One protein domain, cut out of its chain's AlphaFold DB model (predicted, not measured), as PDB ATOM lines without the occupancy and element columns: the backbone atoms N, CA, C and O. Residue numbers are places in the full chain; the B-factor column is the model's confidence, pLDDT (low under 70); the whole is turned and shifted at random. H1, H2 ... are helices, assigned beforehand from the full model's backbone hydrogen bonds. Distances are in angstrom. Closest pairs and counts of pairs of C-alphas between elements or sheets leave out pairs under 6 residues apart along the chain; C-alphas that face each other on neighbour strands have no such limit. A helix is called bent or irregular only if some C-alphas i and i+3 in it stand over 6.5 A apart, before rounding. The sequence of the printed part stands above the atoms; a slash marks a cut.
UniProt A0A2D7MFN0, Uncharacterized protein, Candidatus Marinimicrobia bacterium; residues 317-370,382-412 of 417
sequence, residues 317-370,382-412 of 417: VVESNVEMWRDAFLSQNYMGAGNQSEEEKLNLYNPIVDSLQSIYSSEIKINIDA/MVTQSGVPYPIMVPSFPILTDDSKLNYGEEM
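AT A GLANCE: This is residues 317 to 370 and 382 to 412 of the 417 residues of an uncharacterized protein of Candidatus Marinimicrobia bacterium (UniProt A0A2D7MFN0). Two helices, H1 and H2, make the arms of a loose V, with the loop of residues 336 to 341 standing free at its narrow end. The unnamed stretch 382 to 412 loops out beyond H1, crosses the gap and runs along H2. The printed part has 85 residues with two named helices and no named strand; the class is all helix, with 41 residues in the helices, under half. It is loose, with a radius of gyration of the C-alphas of 15.6 A, and flat, spanning 43 by 39 by 18 A.

IN THESE COORDINATES: H1, residues 317 to 335, begins at C-alpha 317 (58.442, 54.634, 16.649) and is 27.1 A long. H2, residues 342 to 363, is 29.4 A long and ends at C-alpha 363 (52.900, 37.929, 27.146).

HOW THE PARTS SIT: H1 and H2 are only just apart, closest 8.0 A, across a short link. H2 has a kink of 38 degrees near residue 353 and is irregular: C-alphas 359 and 362 are 7.7 A apart. In H1 every O i to N i+4 pair is within hydrogen-bond range, in H2 14 of 18. Residues 365 to 366 pair with 410 to 411, parallel.

THE WHOLE: The C-alphas farthest apart, of Ser 358 and Gly 387, are 43.2 A apart. Residues 371 to 381 are not printed, a gap of 22.7 A between C-alphas 370 and 382. Residues 336 to 340 have pLDDT under 70.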
ATOM      1  N   VAL A 317      59.597  53.859  17.140       94.56
ATOM      2  CA  VAL A 317      58.442  54.634  16.649       94.56
ATOM      3  C   VAL A 317      58.170  54.330  15.175       94.56
ATOM      4  O   VAL A 317      57.020  54.204  14.759       94.56
ATOM      5  N   VAL A 318      59.231  54.196  14.375       96.69
ATOM      6  CA  VAL A 318      59.136  53.867  12.948       96.69
ATOM      7  C   VAL A 318      58.701  52.417  12.775       96.69
ATOM      8  O   VAL A 318      57.789  52.152  11.996       96.69
ATOM      9  N   GLU A 319      59.313  51.495  13.519       95.06
ATOM     10  CA  GLU A 319      58.945  50.075  13.501       95.06
ATOM     11  C   GLU A 319      57.487  49.880  13.923       95.06
ATOM     12  O   GLU A 319      56.711  49.289  13.179       95.06
ATOM     13  N   SER A 320      57.075  50.477  15.044       92.69
ATOM     14  CA  SER A 320      55.695  50.416  15.531       92.69
ATOM     15  C   SER A 320      54.698  50.991  14.523       92.69
ATOM     16  O   SER A 320      53.626  50.417  14.337       92.69
ATOM     17  N   ASN A 321      55.045  52.073  13.812       93.62
ATOM     18  CA  ASN A 321      54.184  52.586  12.748       93.62
ATOM     19  C   ASN A 321      54.004  51.556  11.629       93.62
ATOM     20  O   ASN A 321      52.880  51.320  11.204       93.62
ATOM     21  N   VAL A 322      55.089  50.938  11.158       93.12
ATOM     22  CA  VAL A 322      55.040  49.932  10.086       93.12
ATOM     23  C   VAL A 322      54.234  48.709  10.515       93.12
ATOM     24  O   VAL A 322      53.376  48.263   9.754       93.12
ATOM     25  N   GLU A 323      54.458  48.214  11.731       91.25
ATOM     26  CA  GLU A 323      53.732  47.064  12.273       91.25
ATOM     27  C   GLU A 323      52.240  47.357  12.448       91.25
ATOM     28  O   GLU A 323      51.416  46.527  12.090       91.25
ATOM     29  N   MET A 324      51.853  48.575  12.841       91.00
ATOM     30  CA  MET A 324      50.441  48.980  12.884       91.00
ATOM     31  C   MET A 324      49.754  48.845  11.512       91.00
ATOM     32  O   MET A 324      48.634  48.341  11.418       91.00
ATOM     33  N   TRP A 325      50.416  49.275  10.430       89.75
ATOM     34  CA  TRP A 325      49.889  49.100   9.068       89.75
ATOM     35  C   TRP A 325      49.878  47.638   8.634       89.75
ATOM     36  O   TRP A 325      48.949  47.216   7.941       89.75
ATOM     37  N   ARG A 326      50.885  46.866   9.054       87.75
ATOM     38  CA  ARG A 326      50.945  45.428   8.810       87.75
ATOM     39  C   ARG A 326      49.782  44.697   9.462       87.75
ATOM     40  O   ARG A 326      49.054  43.977   8.779       87.75
ATOM     41  N   ASP A 327      49.575  44.934  10.747       86.44
ATOM     42  CA  ASP A 327      48.524  44.324  11.548       86.44
ATOM     43  C   ASP A 327      47.137  44.637  10.993       86.44
ATOM     44  O   ASP A 327      46.306  43.732  10.869       86.44
ATOM     45  N   ALA A 328      46.891  45.892  10.608       85.12
ATOM     46  CA  ALA A 328      45.627  46.288   9.999       85.12
ATOM     47  C   ALA A 328      45.375  45.537   8.683       85.12
ATOM     48  O   ALA A 328      44.310  44.945   8.515       85.12
ATOM     49  N   PHE A 329      46.369  45.492   7.788       80.56
ATOM     50  CA  PHE A 329      46.267  44.784   6.508       80.56
ATOM     51  C   PHE A 329      45.992  43.289   6.692       80.56
ATOM     52  O   PHE A 329      45.092  42.729   6.067       80.56
ATOM     53  N   LEU A 330      46.748  42.632   7.577       79.25
ATOM     54  CA  LEU A 330      46.575  41.205   7.851       79.25
ATOM     55  C   LEU A 330      45.198  40.914   8.450       79.25
ATOM     56  O   LEU A 330      44.545  39.955   8.041       79.25
ATOM     57  N   SER A 331      44.740  41.759   9.374       79.25
ATOM     58  CA  SER A 331      43.431  41.606  10.014       79.25
ATOM     59  C   SER A 331      42.288  41.772   9.010       79.25
ATOM     60  O   SER A 331      41.361  40.963   9.004       79.25
ATOM     61  N   GLN A 332      42.370  42.765   8.118       77.25
ATOM     62  CA  GLN A 332      41.381  42.973   7.055       77.25
ATOM     63  C   GLN A 332      41.336  41.786   6.083       77.25
ATOM     64  O   GLN A 332      40.270  41.225   5.827       77.25
ATOM     65  N   ASN A 333      42.498  41.323   5.617       74.44
ATOM     66  CA  ASN A 333      42.583  40.183   4.702       74.44
ATOM     67  C   ASN A 333      42.120  38.862   5.320       74.44
ATOM     68  O   ASN A 333      41.647  37.976   4.604       74.44
ATOM     69  N   TYR A 334      42.293  38.699   6.631       75.00
ATOM     70  CA  TYR A 334      41.770  37.544   7.349       75.00
ATOM     71  C   TYR A 334      40.254  37.586   7.461       75.00
ATOM     72  O   TYR A 334      39.613  36.554   7.280       75.00
ATOM     73  N   MET A 335      39.689  38.773   7.700       71.25
ATOM     74  CA  MET A 335      38.242  38.936   7.732       71.25
ATOM     75  C   MET A 335      37.575  38.651   6.384       71.25
ATOM     76  O   MET A 335      36.460  38.125   6.350       71.25
ATOM     77  N   GLY A 336      38.270  38.976   5.291       63.06
ATOM     78  CA  GLY A 336      37.786  38.841   3.923       63.06
ATOM     79  C   GLY A 336      36.646  39.811   3.583       63.06
ATOM     80  O   GLY A 336      35.876  40.250   4.439       63.06
ATOM     81  N   ALA A 337      36.491  40.113   2.294       55.16
ATOM     82  CA  ALA A 337      35.366  40.886   1.767       55.16
ATOM     83  C   ALA A 337      34.081  40.028   1.713       55.16
ATOM     84  O   ALA A 337      33.616  39.608   0.654       55.16
ATOM     85  N   GLY A 338      33.528  39.683   2.878       55.69
ATOM     86  CA  GLY A 338      32.245  38.989   2.990       55.69
ATOM     87  C   GLY A 338      31.073  39.964   3.137       55.69
ATOM     88  O   GLY A 338      31.121  40.853   3.988       55.69
ATOM     89  N   ASN A 339      29.977  39.733   2.401       59.94
ATOM     90  CA  ASN A 339      28.676  40.427   2.540       59.94
ATOM     91  C   ASN A 339      27.935  40.106   3.860       59.94
ATOM     92  O   ASN A 339      26.719  40.271   3.950       59.94
ATOM     93  N   GLN A 340      28.646  39.583   4.857       69.69
ATOM     94  CA  GLN A 340      28.094  39.223   6.155       69.69
ATOM     95  C   GLN A 340      27.739  40.480   6.943       69.69
ATOM     96  O   GLN A 340      28.457  41.485   6.879       69.69
ATOM     97  N   SER A 341      26.652  40.402   7.707       79.56
ATOM     98  CA  SER A 341      26.323  41.448   8.673       79.56
ATOM     99  C   SER A 341      27.401  41.539   9.760       79.56
ATOM    100  O   SER A 341      28.162  40.597   9.987       79.56
ATOM    101  N   GLU A 342      27.482  42.680  10.440       79.00
ATOM    102  CA  GLU A 342      28.430  42.878  11.543       79.00
ATOM    103  C   GLU A 342      28.242  41.829  12.652       79.00
ATOM    104  O   GLU A 342      29.215  41.251  13.127       79.00
ATOM    105  N   GLU A 343      26.994  41.478  12.970       82.56
ATOM    106  CA  GLU A 343      26.652  40.442  13.952       82.56
ATOM    107  C   GLU A 343      27.149  39.046  13.530       82.56
ATOM    108  O   GLU A 343      27.677  38.288  14.342       82.56
ATOM    109  N   GLU A 344      27.037  38.693  12.246       83.25
ATOM    110  CA  GLU A 344      27.567  37.428  11.719       83.25
ATOM    111  C   GLU A 344      29.096  37.374  11.795       83.25
ATOM    112  O   GLU A 344      29.657  36.327  12.129       83.25
ATOM    113  N   LYS A 345      29.772  38.500  11.529       81.56
ATOM    114  CA  LYS A 345      31.230  38.612  11.658       81.56
ATOM    115  C   LYS A 345      31.656  38.457  13.117       81.56
ATOM    116  O   LYS A 345      32.526  37.639  13.402       81.56
ATOM    117  N   LEU A 346      31.021  39.171  14.046       85.44
ATOM    118  CA  LEU A 346      31.338  39.081  15.475       85.44
ATOM    119  C   LEU A 346      31.136  37.661  16.018       85.44
ATOM    120  O   LEU A 346      32.018  37.131  16.689       85.44
ATOM    121  N   ASN A 347      30.043  36.988  15.643       86.12
ATOM    122  CA  ASN A 347      29.799  35.594  16.032       86.12
ATOM    123  C   ASN A 347      30.881  34.622  15.529       86.12
ATOM    124  O   ASN A 347      31.150  33.609  16.177       86.12
ATOM    125  N   LEU A 348      31.499  34.914  14.382       85.19
ATOM    126  CA  LEU A 348      32.598  34.120  13.837       85.19
ATOM    127  C   LEU A 348      33.931  34.415  14.542       85.19
ATOM    128  O   LEU A 348      34.684  33.483  14.829       85.19
ATOM    129  N   TYR A 349      34.232  35.690  14.801       85.88
ATOM    130  CA  TYR A 349      35.551  36.121  15.269       85.88
ATOM    131  C   TYR A 349      35.702  36.151  16.792       85.88
ATOM    132  O   TYR A 349      36.801  35.867  17.263       85.88
ATOM    133  N   ASN A 350      34.639  36.390  17.569       89.12
ATOM    134  CA  ASN A 350      34.706  36.416  19.037       89.12
ATOM    135  C   ASN A 350      35.368  35.157  19.629       89.12
ATOM    136  O   ASN A 350      36.359  35.299  20.342       89.12
ATOM    137  N   PRO A 351      34.961  33.918  19.268       90.00
ATOM    138  CA  PRO A 351      35.603  32.718  19.814       90.00
ATOM    139  C   PRO A 351      37.091  32.598  19.453       90.00
ATOM    140  O   PRO A 351      37.872  31.996  20.192       90.00
ATOM    141  N   ILE A 352      37.489  33.145  18.298       87.88
ATOM    142  CA  ILE A 352      38.888  33.176  17.867       87.88
ATOM    143  C   ILE A 352      39.651  34.163  18.750       87.88
ATOM    144  O   ILE A 352      40.683  33.797  19.302       87.88
ATOM    145  N   VAL A 353      39.134  35.383  18.924       88.31
ATOM    146  CA  VAL A 353      39.755  36.414  19.766       88.31
ATOM    147  C   VAL A 353      39.894  35.940  21.216       88.31
ATOM    148  O   VAL A 353      41.003  36.020  21.741       88.31
ATOM    149  N   ASP A 354      38.851  35.357  21.812       89.25
ATOM    150  CA  ASP A 354      38.876  34.815  23.182       89.25
ATOM    151  C   ASP A 354      39.979  33.757  23.356       89.25
ATOM    152  O   ASP A 354      40.738  33.748  24.331       89.25
ATOM    153  N   SER A 355      40.096  32.854  22.377       90.25
ATOM    154  CA  SER A 355      41.131  31.819  22.366       90.25
ATOM    155  C   SER A 355      42.531  32.435  22.316       90.25
ATOM    156  O   SER A 355      43.415  32.049  23.084       90.25
ATOM    157  N   LEU A 356      42.734  33.435  21.454       89.50
ATOM    158  CA  LEU A 356      44.019  34.121  21.330       89.50
ATOM    159  C   LEU A 356      44.375  34.911  22.586       89.50
ATOM    160  O   LEU A 356      45.511  34.823  23.044       89.50
ATOM    161  N   GLN A 357      43.421  35.632  23.170       89.81
ATOM    162  CA  GLN A 357      43.618  36.334  24.437       89.81
ATOM    163  C   GLN A 357      44.092  35.373  25.528       89.81
ATOM    164  O   GLN A 357      45.049  35.684  26.229       89.81
ATOM    165  N   SER A 358      43.497  34.180  25.621       89.75
ATOM    166  CA  SER A 358      43.921  33.141  26.566       89.75
ATOM    167  C   SER A 358      45.347  32.638  26.295       89.75
ATOM    168  O   SER A 358      46.163  32.569  27.215       89.75
ATOM    169  N   ILE A 359      45.681  32.347  25.031       91.31
ATOM    170  CA  ILE A 359      47.010  31.851  24.623       91.31
ATOM    171  C   ILE A 359      48.110  32.876  24.929       91.31
ATOM    172  O   ILE A 359      49.158  32.516  25.460       91.31
ATOM    173  N   TYR A 360      47.870  34.146  24.605       90.31
ATOM    174  CA  TYR A 360      48.869  35.210  24.702       90.31
ATOM    175  C   TYR A 360      48.797  36.005  26.011       90.31
ATOM    176  O   TYR A 360      49.614  36.901  26.216       90.31
ATOM    177  N   SER A 361      47.873  35.680  26.924       90.00
ATOM    178  CA  SER A 361      47.630  36.461  28.147       90.00
ATOM    179  C   SER A 361      48.904  36.717  28.957       90.00
ATOM    180  O   SER A 361      49.095  37.817  29.458       90.00
ATOM    181  N   SER A 362      49.799  35.732  29.071       89.56
ATOM    182  CA  SER A 362      51.041  35.884  29.852       89.56
ATOM    183  C   SER A 362      52.094  36.801  29.205       89.56
ATOM    184  O   SER A 362      53.018  37.257  29.875       89.56
ATOM    185  N   GLU A 363      51.966  37.087  27.907       90.25
ATOM    186  CA  GLU A 363      52.900  37.929  27.146       90.25
ATOM    187  C   GLU A 363      52.440  39.394  27.074       90.25
ATOM    188  O   GLU A 363      53.233  40.290  26.782       90.25
ATOM    189  N   ILE A 364      51.161  39.656  27.356       87.88
ATOM    190  CA  ILE A 364      50.558  40.984  27.260       87.88
ATOM    191  C   ILE A 364      50.770  41.726  28.579       87.88
ATOM    192  O   ILE A 364      50.292  41.300  29.628       87.88
ATOM    193  N   LYS A 365      51.455  42.870  28.520       90.31
ATOM    194  CA  LYS A 365      51.640  43.781  29.656       90.31
ATOM    195  C   LYS A 365      50.874  45.072  29.429       90.31
ATOM    196  O   LYS A 365      51.021  45.694  28.379       90.31
ATOM    197  N   ILE A 366      50.081  45.484  30.416       87.75
ATOM    198  CA  ILE A 366      49.170  46.624  30.285       87.75
ATOM    199  C   ILE A 366      49.510  47.694  31.312       87.75
ATOM    200  O   ILE A 366      49.537  47.446  32.515       87.75
ATOM    201  N   ASN A 367      49.739  48.914  30.833       90.00
ATOM    202  CA  ASN A 367      49.835  50.081  31.695       90.00
ATOM    203  C   ASN A 367      48.422  50.577  32.044       90.00
ATOM    204  O   ASN A 367      47.860  51.392  31.315       90.00
ATOM    205  N   ILE A 368      47.856  50.060  33.138       87.75
ATOM    206  CA  ILE A 368      46.493  50.397  33.577       87.75
ATOM    207  C   ILE A 368      46.363  51.891  33.888       87.75
ATOM    208  O   ILE A 368      45.400  52.513  33.457       87.75
ATOM    209  N   ASP A 369      47.365  52.500  34.529       88.31
ATOM    210  CA  ASP A 369      47.351  53.943  34.795       88.31
ATOM    211  C   ASP A 369      47.256  54.752  33.495       88.31
ATOM    212  O   ASP A 369      46.501  55.717  33.413       88.31
ATOM    213  N   ALA A 370      48.025  54.388  32.465       88.69
ATOM    214  CA  ALA A 370      47.953  55.078  31.180       88.69
ATOM    215  C   ALA A 370      46.596  54.865  30.504       88.69
ATOM    216  O   ALA A 370      46.067  55.818  29.948       88.69
ATOM    217  N   MET A 382      39.062  60.896  11.718       71.50
ATOM    218  CA  MET A 382      39.951  60.517  10.627       71.50
ATOM    219  C   MET A 382      41.061  61.563  10.496       71.50
ATOM    220  O   MET A 382      40.808  62.716  10.139       71.50
ATOM    221  N   VAL A 383      42.307  61.164  10.759       76.00
ATOM    222  CA  VAL A 383      43.460  62.067  10.658       76.00
ATOM    223  C   VAL A 383      44.134  61.907   9.300       76.00
ATOM    224  O   VAL A 383      44.646  60.838   8.959       76.00
ATOM    225  N   THR A 384      44.175  63.002   8.539       79.56
ATOM    226  CA  THR A 384      44.899  63.068   7.268       79.56
ATOM    227  C   THR A 384      45.954  64.169   7.282       79.56
ATOM    228  O   THR A 384      45.727  65.274   7.776       79.56
ATOM    229  N   GLN A 385      47.112  63.877   6.697       80.12
ATOM    230  CA  GLN A 385      48.185  64.823   6.443       80.12
ATOM    231  C   GLN A 385      48.226  65.158   4.951       80.12
ATOM    232  O   GLN A 385      48.382  64.292   4.090       80.12
ATOM    233  N   SER A 386      48.095  66.437   4.611       79.06
ATOM    234  CA  SER A 386      48.219  66.877   3.222       79.06
ATOM    235  C   SER A 386      49.678  67.013   2.795       79.06
ATOM    236  O   SER A 386      50.515  67.413   3.597       79.06
ATOM    237  N   GLY A 387      49.965  66.805   1.508       80.31
ATOM    238  CA  GLY A 387      51.292  67.098   0.949       80.31
ATOM    239  C   GLY A 387      52.330  65.991   1.152       80.31
ATOM    240  O   GLY A 387      53.509  66.223   0.901       80.31
ATOM    241  N   VAL A 388      51.900  64.794   1.555       85.19
ATOM    242  CA  VAL A 388      52.749  63.602   1.699       85.19
ATOM    243  C   VAL A 388      52.229  62.448   0.827       85.19
ATOM    244  O   VAL A 388      51.041  62.452   0.495       85.19
ATOM    245  N   PRO A 389      53.084  61.478   0.433       84.44
ATOM    246  CA  PRO A 389      52.666  60.358  -0.417       84.44
ATOM    247  C   PRO A 389      51.566  59.490   0.203       84.44
ATOM    248  O   PRO A 389      50.653  59.079  -0.508       84.44
ATOM    249  N   TYR A 390      51.624  59.259   1.519       87.25
ATOM    250  CA  TYR A 390      50.638  58.471   2.257       87.25
ATOM    251  C   TYR A 390      49.896  59.356   3.270       87.25
ATOM    252  O   TYR A 390      50.368  59.530   4.394       87.25
ATOM    253  N   PRO A 391      48.758  59.964   2.890       82.56
ATOM    254  CA  PRO A 391      48.116  61.011   3.683       82.56
ATOM    255  C   PRO A 391      47.342  60.499   4.901       82.56
ATOM    256  O   PRO A 391      47.165  61.256   5.846       82.56
ATOM    257  N   ILE A 392      46.858  59.256   4.915       84.06
ATOM    258  CA  ILE A 392      46.149  58.705   6.079       84.06
ATOM    259  C   ILE A 392      47.172  58.377   7.170       84.06
ATOM    260  O   ILE A 392      48.151  57.683   6.908       84.06
ATOM    261  N   MET A 393      46.982  58.882   8.390       83.12
ATOM    262  CA  MET A 393      47.979  58.703   9.455       83.12
ATOM    263  C   MET A 393      47.881  57.335  10.137       83.12
ATOM    264  O   MET A 393      48.916  56.718  10.400       83.12
ATOM    265  N   VAL A 394      46.657  56.854  10.352       84.25
ATOM    266  CA  VAL A 394      46.333  55.613  11.072       84.25
ATOM    267  C   VAL A 394      45.415  54.758  10.191       84.25
ATOM    268  O   VAL A 394      44.478  55.320   9.619       84.25
ATOM    269  N   PRO A 395      45.670  53.446  10.033       83.75
ATOM    270  CA  PRO A 395      44.791  52.575   9.264       83.75
ATOM    271  C   PRO A 395      43.447  52.380   9.967       83.75
ATOM    272  O   PRO A 395      43.360  52.407  11.194       83.75
ATOM    273  N   SER A 396      42.411  52.095   9.185       78.38
ATOM    274  CA  SER A 396      41.131  51.634   9.719       78.38
ATOM    275  C   SER A 396      41.269  50.182  10.177       78.38
ATOM    276  O   SER A 396      41.359  49.270   9.354       78.38
ATOM    277  N   PHE A 397      41.300  49.953  11.487       79.62
ATOM    278  CA  PHE A 397      41.279  48.598  12.028       79.62
ATOM    279  C   PHE A 397      39.870  48.001  11.923       79.62
ATOM    280  O   PHE A 397      38.899  48.689  12.241       79.62
ATOM    281  N   PRO A 398      39.732  46.736  11.493       77.62
ATOM    282  CA  PRO A 398      38.445  46.062  11.545       77.62
ATOM    283  C   PRO A 398      38.028  45.799  12.999       77.62
ATOM    284  O   PRO A 398      38.869  45.499  13.848       77.62
ATOM    285  N   ILE A 399      36.723  45.855  13.276       81.44
ATOM    286  CA  ILE A 399      36.167  45.466  14.578       81.44
ATOM    287  C   ILE A 399      36.171  43.936  14.659       81.44
ATOM    288  O   ILE A 399      35.350  43.271  14.032       81.44
ATOM    289  N   LEU A 400      37.140  43.379  15.391       80.12
ATOM    290  CA  LEU A 400      37.338  41.929  15.538       80.12
ATOM    291  C   LEU A 400      36.496  41.310  16.660       80.12
ATOM    292  O   LEU A 400      36.261  40.104  16.641       80.12
ATOM    293  N   THR A 401      36.092  42.113  17.644       84.44
ATOM    294  CA  THR A 401      35.330  41.670  18.809       84.44
ATOM    295  C   THR A 401      34.504  42.813  19.389       84.44
ATOM    296  O   THR A 401      34.858  43.981  19.212       84.44
ATOM    297  N   ASP A 402      33.421  42.470  20.079       86.56
ATOM    298  CA  ASP A 402      32.620  43.366  20.912       86.56
ATOM    299  C   ASP A 402      32.897  43.183  22.418       86.56
ATOM    300  O   ASP A 402      32.218  43.797  23.251       86.56
ATOM    301  N   ASP A 403      33.904  42.377  22.792       84.69
ATOM    302  CA  ASP A 403      34.317  42.264  24.188       84.69
ATOM    303  C   ASP A 403      34.896  43.593  24.689       84.69
ATOM    304  O   ASP A 403      35.782  44.209  24.096       84.69
ATOM    305  N   SER A 404      34.366  44.026  25.825       82.50
ATOM    306  CA  SER A 404      34.715  45.271  26.509       82.50
ATOM    307  C   SER A 404      35.446  45.023  27.826       82.50
ATOM    308  O   SER A 404      35.805  45.973  28.523       82.50
ATOM    309  N   LYS A 405      35.654  43.757  28.211       84.12
ATOM    310  CA  LYS A 405      36.306  43.398  29.467       84.12
ATOM    311  C   LYS A 405      37.806  43.255  29.268       84.12
ATOM    312  O   LYS A 405      38.279  42.462  28.468       84.12
ATOM    313  N   LEU A 406      38.564  43.949  30.109       82.62
ATOM    314  CA  LEU A 406      40.000  43.741  30.222       82.62
ATOM    315  C   LEU A 406      40.299  42.617  31.226       82.62
ATOM    316  O   LEU A 406      40.680  42.861  32.367       82.62
ATOM    317  N   ASN A 407      40.038  41.372  30.821       85.62
ATOM    318  CA  ASN A 407      40.197  40.159  31.641       85.62
ATOM    319  C   ASN A 407      41.364  39.255  31.187       85.62
ATOM    320  O   ASN A 407      41.462  38.111  31.631       85.62
ATOM    321  N   TYR A 408      42.233  39.771  30.322       86.50
ATOM    322  CA  TYR A 408      43.433  39.123  29.802       86.50
ATOM    323  C   TYR A 408      44.639  40.057  29.970       86.50
ATOM    324  O   TYR A 408      44.486  41.268  30.140       86.50
ATOM    325  N   GLY A 409      45.847  39.504  29.883       87.31
ATOM    326  CA  GLY A 409      47.073  40.259  30.137       87.31
ATOM    327  C   GLY A 409      47.419  40.375  31.620       87.31
ATOM    328  O   GLY A 409      46.659  39.981  32.505       87.31
ATOM    329  N   GLU A 410      48.597  40.925  31.889       89.25
ATOM    330  CA  GLU A 410      49.081  41.221  33.233       89.25
ATOM    331  C   GLU A 410      49.363  42.722  33.374       89.25
ATOM    332  O   GLU A 410      49.804  43.385  32.429       89.25
ATOM    333  N   GLU A 411      49.134  43.274  34.568       87.69
ATOM    334  CA  GLU A 411      49.503  44.659  34.863       87.69
ATOM    335  C   GLU A 411      51.018  44.840  34.684       87.69
ATOM    336  O   GLU A 411      51.836  44.021  35.114       87.69
ATOM    337  N   MET A 412      51.400  45.912  33.998       87.94
ATOM    338  CA  MET A 412      52.798  46.249  33.795       87.94
ATOM    339  C   MET A 412      53.379  46.765  35.114       87.94
ATOM    340  O   MET A 412      52.943  47.795  35.627       87.94
TER     341      MET A 412